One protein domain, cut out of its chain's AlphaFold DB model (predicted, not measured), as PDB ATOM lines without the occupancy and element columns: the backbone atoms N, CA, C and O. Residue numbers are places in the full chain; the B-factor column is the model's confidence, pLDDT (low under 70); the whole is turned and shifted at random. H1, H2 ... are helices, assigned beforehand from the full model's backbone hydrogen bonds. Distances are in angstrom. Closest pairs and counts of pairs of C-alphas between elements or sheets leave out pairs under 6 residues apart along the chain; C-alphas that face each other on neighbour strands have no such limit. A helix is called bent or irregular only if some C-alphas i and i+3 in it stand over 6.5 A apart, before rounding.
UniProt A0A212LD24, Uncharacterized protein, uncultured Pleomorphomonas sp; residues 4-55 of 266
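This is residues 4 to 55 of the 266 residues of an uncharacterized protein of uncultured Pleomorphomonas sp (UniProt A0A212LD24). One long, straight helix, H2, makes the length of the model, and the short helix H1 folds back along its first turns to form a lopsided helical hairpin. The rest of H2, residues 25 to 55, sticks out as a free arm. The printed part has 52 residues with two named helices, H1 then H2, and no named strand, and the class is all helix. The whole is extended, with a radius of gyration of the C-alphas of 19.1 A and spans of 61 by 16 by 9 A.

H2 holds residues 17 to 55 and measures 57.0 A from first to last C-alpha. It begins with C-alpha 17 at (-3.075, 9.181, -29.126) and ends with C-alpha 55 at (-52.837, 15.048, -56.367). H1 holds residues 4 to 12 and measures 12.3 A, beginning with C-alpha 4 at (-10.800, 20.392, -31.833). Neither helix is bent.

H2 touches H1 with residues 17 to 24 alone, with 5 pairs of C-alphas within 8 A. The closest C-alphas of the two helices, those of Ile 7 and Ile 20, are 6.6 A apart. Their lines stand at a shallow tilt of 21 degrees, and they run opposite ways. The two form a helical hairpin, joined by a tight link of 4 residues. Their centres are 25.8 A apart. Residues 25 to 55 of H2 stand free. In H1 and H2 every O i to N i+4 pair is within hydrogen-bond range.

The outline is a rod. The two C-alphas farthest apart, those of Gly 14 and Arg 55, are 61.1 A apart, while the first and last printed C-alphas, those of Ala 4 and Arg 55, are 49.0 A apart. The printed part has no cut, and it has no long link. The mean pLDDT of the printed part is 94.0, and no printed residue is under 70.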
ATOM      1  N   ALA A   4     -12.066  19.837 -32.312       94.31
ATOM      2  CA  ALA A   4     -10.800  20.392 -31.833       94.31
ATOM      3  C   ALA A   4     -10.767  20.573 -30.304       94.31
ATOM      4  O   ALA A   4      -9.744  20.315 -29.679       94.31
ATOM      5  N   GLY A   5     -11.893  20.972 -29.701       95.31
ATOM      6  CA  GLY A   5     -11.999  21.117 -28.246       95.31
ATOM      7  C   GLY A   5     -11.912  19.773 -27.524       95.31
ATOM      8  O   GLY A   5     -11.222  19.668 -26.521       95.31
ATOM      9  N   LEU A   6     -12.541  18.735 -28.084       93.88
ATOM     10  CA  LEU A   6     -12.461  17.377 -27.549       93.88
ATOM     11  C   LEU A   6     -11.043  16.799 -27.649       93.88
ATOM     12  O   LEU A   6     -10.572  16.169 -26.708       93.88
ATOM     13  N   ILE A   7     -10.361  16.998 -28.783       96.12
ATOM     14  CA  ILE A   7      -8.979  16.529 -28.963       96.12
ATOM     15  C   ILE A   7      -8.064  17.170 -27.916       96.12
ATOM     16  O   ILE A   7      -7.265  16.461 -27.311       96.12
ATOM     17  N   GLN A   8      -8.205  18.479 -27.677       95.69
ATOM     18  CA  GLN A   8      -7.418  19.186 -26.668       95.69
ATOM     19  C   GLN A   8      -7.708  18.661 -25.256       95.69
ATOM     20  O   GLN A   8      -6.777  18.356 -24.526       95.69
ATOM     21  N   GLU A   9      -8.978  18.461 -24.898       96.38
ATOM     22  CA  GLU A   9      -9.373  17.929 -23.586       96.38
ATOM     23  C   GLU A   9      -8.839  16.503 -23.346       96.38
ATOM     24  O   GLU A   9      -8.333  16.179 -22.268       96.38
ATOM     25  N   LEU A  10      -8.892  15.639 -24.364       95.25
ATOM     26  CA  LEU A  10      -8.332  14.290 -24.275       95.25
ATOM     27  C   LEU A  10      -6.796  14.307 -24.214       95.25
ATOM     28  O   LEU A  10      -6.202  13.493 -23.510       95.25
ATOM     29  N   ALA A  11      -6.142  15.243 -24.905       96.94
ATOM     30  CA  ALA A  11      -4.696  15.415 -24.813       96.94
ATOM     31  C   ALA A  11      -4.269  15.936 -23.428       96.94
ATOM     32  O   ALA A  11      -3.334  15.398 -22.836       96.94
ATOM     33  N   ASP A  12      -4.985  16.921 -22.881       97.56
ATOM     34  CA  ASP A  12      -4.708  17.529 -21.573       97.56
ATOM     35  C   ASP A  12      -4.896  16.528 -20.422       97.56
ATOM     36  O   ASP A  12      -4.194  16.582 -19.413       97.56
ATOM     37  N   THR A  13      -5.809  15.566 -20.584       96.88
ATOM     38  CA  THR A  13      -6.015  14.457 -19.634       96.88
ATOM     39  C   THR A  13      -4.999  13.321 -19.790       96.88
ATOM     40  O   THR A  13      -5.032  12.357 -19.023       96.88
ATOM     41  N   GLY A  14      -4.071  13.428 -20.747       97.00
ATOM     42  CA  GLY A  14      -3.036  12.428 -20.996       97.00
ATOM     43  C   GLY A  14      -3.558  11.160 -21.671       97.00
ATOM     44  O   GLY A  14      -2.948  10.098 -21.523       97.00
ATOM     45  N   ALA A  15      -4.683  11.233 -22.391       96.31
ATOM     46  CA  ALA A  15      -5.184  10.091 -23.140       96.31
ATOM     47  C   ALA A  15      -4.173   9.677 -24.228       96.31
ATOM     48  O   ALA A  15      -3.595  10.535 -24.904       96.31
ATOM     49  N   PRO A  16      -3.955   8.366 -24.442       96.88
ATOM     50  CA  PRO A  16      -3.065   7.906 -25.497       96.88
ATOM     51  C   PRO A  16      -3.623   8.307 -26.866       96.88
ATOM     52  O   PRO A  16      -4.831   8.252 -27.099       96.88
ATOM     53  N   ILE A  17      -2.729   8.668 -27.789       95.44
ATOM     54  CA  ILE A  17      -3.075   9.181 -29.126       95.44
ATOM     55  C   ILE A  17      -4.035   8.233 -29.864       95.44
ATOM     56  O   ILE A  17      -5.009   8.686 -30.466       95.44
ATOM     57  N   ASP A  18      -3.827   6.919 -29.749       96.75
ATOM     58  CA  ASP A  18      -4.694   5.913 -30.372       96.75
ATOM     59  C   ASP A  18      -6.143   5.987 -29.864       96.75
ATOM     60  O   ASP A  18      -7.085   5.854 -30.647       96.75
ATOM     61  N   ALA A  19      -6.348   6.270 -28.573       94.06
ATOM     62  CA  ALA A  19      -7.687   6.435 -28.007       94.06
ATOM     63  C   ALA A  19      -8.373   7.705 -28.528       94.06
ATOM     64  O   ALA A  19      -9.574   7.683 -28.799       94.06
ATOM     65  N   ILE A  20      -7.612   8.785 -28.731       95.38
ATOM     66  CA  ILE A  20      -8.122  10.029 -29.322       95.38
ATOM     67  C   ILE A  20      -8.581   9.775 -30.763       95.38
ATOM     68  O   ILE A  20      -9.690  10.160 -31.131       95.38
ATOM     69  N   ILE A  21      -7.777   9.067 -31.563       97.38
ATOM     70  CA  ILE A  21      -8.119   8.721 -32.953       97.38
ATOM     71  C   ILE A  21      -9.404   7.884 -33.008       97.38
ATOM     72  O   ILE A  21     -10.292   8.162 -33.820       97.38
ATOM     73  N   ILE A  22      -9.532   6.881 -32.134       95.31
ATOM     74  CA  ILE A  22     -10.732   6.036 -32.058       95.31
ATOM     75  C   ILE A  22     -11.961   6.873 -31.675       95.31
ATOM     76  O   ILE A  22     -13.011   6.737 -32.304       95.31
ATOM     77  N   ALA A  23     -11.834   7.762 -30.684       91.19
ATOM     78  CA  ALA A  23     -12.929   8.617 -30.234       91.19
ATOM     79  C   ALA A  23     -13.406   9.583 -31.330       91.19
ATOM     80  O   ALA A  23     -14.611   9.703 -31.557       91.19
ATOM     81  N   VAL A  24     -12.479  10.226 -32.048       96.69
ATOM     82  CA  VAL A  24     -12.815  11.137 -33.155       96.69
ATOM     83  C   VAL A  24     -13.535  10.383 -34.270       96.69
ATOM     84  O   VAL A  24     -14.617  10.802 -34.679       96.69
ATOM     85  N   ARG A  25     -13.012   9.220 -34.689       95.44
ATOM     86  CA  ARG A  25     -13.657   8.389 -35.718       95.44
ATOM     87  C   ARG A  25     -15.081   7.987 -35.317       95.44
ATOM     88  O   ARG A  25     -15.984   8.043 -36.146       95.44
ATOM     89  N   ALA A  26     -15.295   7.603 -34.059       94.00
ATOM     90  CA  ALA A  26     -16.617   7.209 -33.572       94.00
ATOM     91  C   ALA A  26     -17.630   8.369 -33.601       94.00
ATOM     92  O   ALA A  26     -18.812   8.162 -33.887       94.00
ATOM     93  N   ILE A  27     -17.181   9.595 -33.321       92.69
ATOM     94  CA  ILE A  27     -18.031  10.790 -33.384       92.69
ATOM     95  C   ILE A  27     -18.363  11.140 -34.831       92.69
ATOM     96  O   ILE A  27     -19.531  11.365 -35.135       92.69
ATOM     97  N   GLU A  28     -17.374  11.125 -35.726       94.56
ATOM     98  CA  GLU A  28     -17.592  11.377 -37.154       94.56
ATOM     99  C   GLU A  28     -18.568  10.366 -37.766       94.56
ATOM    100  O   GLU A  28     -19.469  10.750 -38.512       94.56
ATOM    101  N   GLU A  29     -18.451   9.084 -37.411       94.88
ATOM    102  CA  GLU A  29     -19.375   8.044 -37.868       94.88
ATOM    103  C   GLU A  29     -20.802   8.293 -37.363       94.88
ATOM    104  O   GLU A  29     -21.765   8.235 -38.136       94.88
ATOM    105  N   ARG A  30     -20.961   8.630 -36.077       91.38
ATOM    106  CA  ARG A  30     -22.273   8.968 -35.510       91.38
ATOM    107  C   ARG A  30     -22.880  10.184 -36.209       91.38
ATOM    108  O   ARG A  30     -24.056  10.153 -36.578       91.38
ATOM    109  N   ASP A  31     -22.093  11.233 -36.407       92.88
ATOM    110  CA  ASP A  31     -22.548  12.475 -37.021       92.88
ATOM    111  C   ASP A  31     -22.881  12.268 -38.512       92.88
ATOM    112  O   ASP A  31     -23.867  12.827 -39.000       92.88
ATOM    113  N   ALA A  32     -22.158  11.391 -39.219       93.56
ATOM    114  CA  ALA A  32     -22.488  10.970 -40.581       93.56
ATOM    115  C   ALA A  32     -23.842  10.241 -40.646       93.56
ATOM    116  O   ALA A  32     -24.680  10.559 -41.494       93.56
ATOM    117  N   VAL A  33     -24.107   9.319 -39.713       92.94
ATOM    118  CA  VAL A  33     -25.403   8.625 -39.616       92.94
ATOM    119  C   VAL A  33     -26.535   9.608 -39.306       92.94
ATOM    120  O   VAL A  33     -27.629   9.513 -39.874       92.94
ATOM    121  N   GLU A  34     -26.309  10.575 -38.418       89.88
ATOM    122  CA  GLU A  34     -27.293  11.622 -38.136       89.88
ATOM    123  C   GLU A  34     -27.538  12.536 -39.339       89.88
ATOM    124  O   GLU A  34     -28.694  12.857 -39.637       89.88
ATOM    125  N   ALA A  35     -26.484  12.933 -40.051       91.44
ATOM    126  CA  ALA A  35     -26.581  13.735 -41.264       91.44
ATOM    127  C   ALA A  35     -27.379  13.000 -42.350       91.44
ATOM    128  O   ALA A  35     -28.292  13.585 -42.938       91.44
ATOM    129  N   GLU A  36     -27.135  11.703 -42.551       94.50
ATOM    130  CA  GLU A  36     -27.903  10.883 -43.488       94.50
ATOM    131  C   GLU A  36     -29.380  10.781 -43.076       94.50
ATOM    132  O   GLU A  36     -30.281  10.926 -43.906       94.50
ATOM    133  N   ARG A  37     -29.667  10.587 -41.782       93.25
ATOM    134  CA  ARG A  37     -31.048  10.579 -41.271       93.25
ATOM    135  C   ARG A  37     -31.750  11.912 -41.518       93.25
ATOM    136  O   ARG A  37     -32.905  11.908 -41.953       93.25
ATOM    137  N   ARG A  38     -31.067  13.039 -41.288       91.19
ATOM    138  CA  ARG A  38     -31.593  14.382 -41.583       91.19
ATOM    139  C   ARG A  38     -31.845  14.555 -43.085       91.19
ATOM    140  O   ARG A  38     -32.942  14.973 -43.450       91.19
ATOM    141  N   ALA A  39     -30.914  14.135 -43.944       93.69
ATOM    142  CA  ALA A  39     -31.061  14.192 -45.401       93.69
ATOM    143  C   ALA A  39     -32.246  13.348 -45.908       93.69
ATOM    144  O   ALA A  39     -33.082  13.816 -46.687       93.69
ATOM    145  N   ARG A  40     -32.399  12.118 -45.400       95.12
ATOM    146  CA  ARG A  40     -33.541  11.245 -45.722       95.12
ATOM    147  C   ARG A  40     -34.868  11.849 -45.257       95.12
ATOM    148  O   ARG A  40     -35.877  11.711 -45.949       95.12
ATOM    149  N   ALA A  41     -34.896  12.524 -44.107       90.50
ATOM    150  CA  ALA A  41     -36.095  13.200 -43.616       90.50
ATOM    151  C   ALA A  41     -36.480  14.403 -44.494       90.50
ATOM    152  O   ALA A  41     -37.654  14.556 -44.841       90.50
ATOM    153  N   THR A  42     -35.504  15.220 -44.909       94.62
ATOM    154  CA  THR A  42     -35.754  16.343 -45.824       94.62
ATOM    155  C   THR A  42     -36.231  15.867 -47.193       94.62
ATOM    156  O   THR A  42     -37.168  16.448 -47.743       94.62
ATOM    157  N   GLU A  43     -35.673  14.767 -47.703       94.88
ATOM    158  CA  GLU A  43     -36.065  14.195 -48.993       94.88
ATOM    159  C   GLU A  43     -37.485  13.614 -48.957       94.88
ATOM    160  O   GLU A  43     -38.297  13.879 -49.842       94.88
ATOM    161  N   ARG A  44     -37.854  12.904 -47.882       94.31
ATOM    162  CA  ARG A  44     -39.237  12.432 -47.688       94.31
ATOM    163  C   ARG A  44     -40.237  13.587 -47.697       94.31
ATOM    164  O   ARG A  44     -41.259  13.492 -48.372       94.31
ATOM    165  N   LYS A  45     -39.920  14.687 -47.008       94.00
ATOM    166  CA  LYS A  45     -40.767  15.888 -46.970       94.00
ATOM    167  C   LYS A  45     -40.870  16.565 -48.339       94.00
ATOM    168  O   LYS A  45     -41.937  17.065 -48.698       94.00
ATOM    169  N   ARG A  46     -39.785  16.580 -49.121       94.12
ATOM    170  CA  ARG A  46     -39.790  17.076 -50.506       94.12
ATOM    171  C   ARG A  46     -40.717  16.233 -51.382       94.12
ATOM    172  O   ARG A  46     -41.608  16.793 -52.019       94.12
ATOM    173  N   ARG A  47     -40.563  14.909 -51.336       94.50
ATOM    174  CA  ARG A  47     -41.372  13.951 -52.102       94.50
ATOM    175  C   ARG A  47     -42.851  13.987 -51.723       94.50
ATOM    176  O   ARG A  47     -43.716  13.821 -52.575       94.50
ATOM    177  N   GLU A  48     -43.165  14.205 -50.451       94.06
ATOM    178  CA  GLU A  48     -44.548  14.357 -49.989       94.06
ATOM    179  C   GLU A  48     -45.210  15.607 -50.581       94.06
ATOM    180  O   GLU A  48     -46.302  15.514 -51.137       94.06
ATOM    181  N   ARG A  49     -44.518  16.753 -50.554       93.50
ATOM    182  CA  ARG A  49     -45.004  18.006 -51.161       93.50
ATOM    183  C   ARG A  49     -45.154  17.920 -52.678       93.50
ATOM    184  O   ARG A  49     -45.966  18.640 -53.252       93.50
ATOM    185  N   GLU A  50     -44.329  17.118 -53.339       93.25
ATOM    186  CA  GLU A  50     -44.450  16.844 -54.773       93.25
ATOM    187  C   GLU A  50     -45.704  16.012 -55.059       93.25
ATOM    188  O   GLU A  50     -46.577  16.460 -55.793       93.25
ATOM    189  N   ARG A  51     -45.890  14.895 -54.342       93.06
ATOM    190  CA  ARG A  51     -47.103  14.066 -54.445       93.06
ATOM    191  C   ARG A  51     -48.385  14.832 -54.115       93.06
ATOM    192  O   ARG A  51     -49.423  14.567 -54.711       93.06
ATOM    193  N   GLU A  52     -48.352  15.750 -53.150       91.31
ATOM    194  CA  GLU A  52     -49.505  16.600 -52.830       91.31
ATOM    195  C   GLU A  52     -49.842  17.558 -53.982       91.31
ATOM    196  O   GLU A  52     -51.019  17.772 -54.281       91.31
ATOM    197  N   ARG A  53     -48.823  18.112 -54.654       91.06
ATOM    198  CA  ARG A  53     -49.013  18.954 -55.841       91.06
ATOM    199  C   ARG A  53     -49.611  18.163 -56.999       91.06
ATOM    200  O   ARG A  53     -50.571  18.646 -57.594       91.06
ATOM    201  N   ASP A  54     -49.119  16.954 -57.247       87.62
ATOM    202  CA  ASP A  54     -49.655  16.079 -58.295       87.62
ATOM    203  C   ASP A  54     -51.119  15.709 -58.014       87.62
ATOM    204  O   ASP A  54     -51.984  15.904 -58.863       87.62
ATOM    205  N   ARG A  55     -51.445  15.322 -56.771       86.56
ATOM    206  CA  ARG A  55     -52.837  15.048 -56.367       86.56
ATOM    207  C   ARG A  55     -53.771  16.239 -56.581       86.56
ATOM    208  O   ARG A  55     -54.905  16.049 -57.008       86.56
TER     209      ARG A  55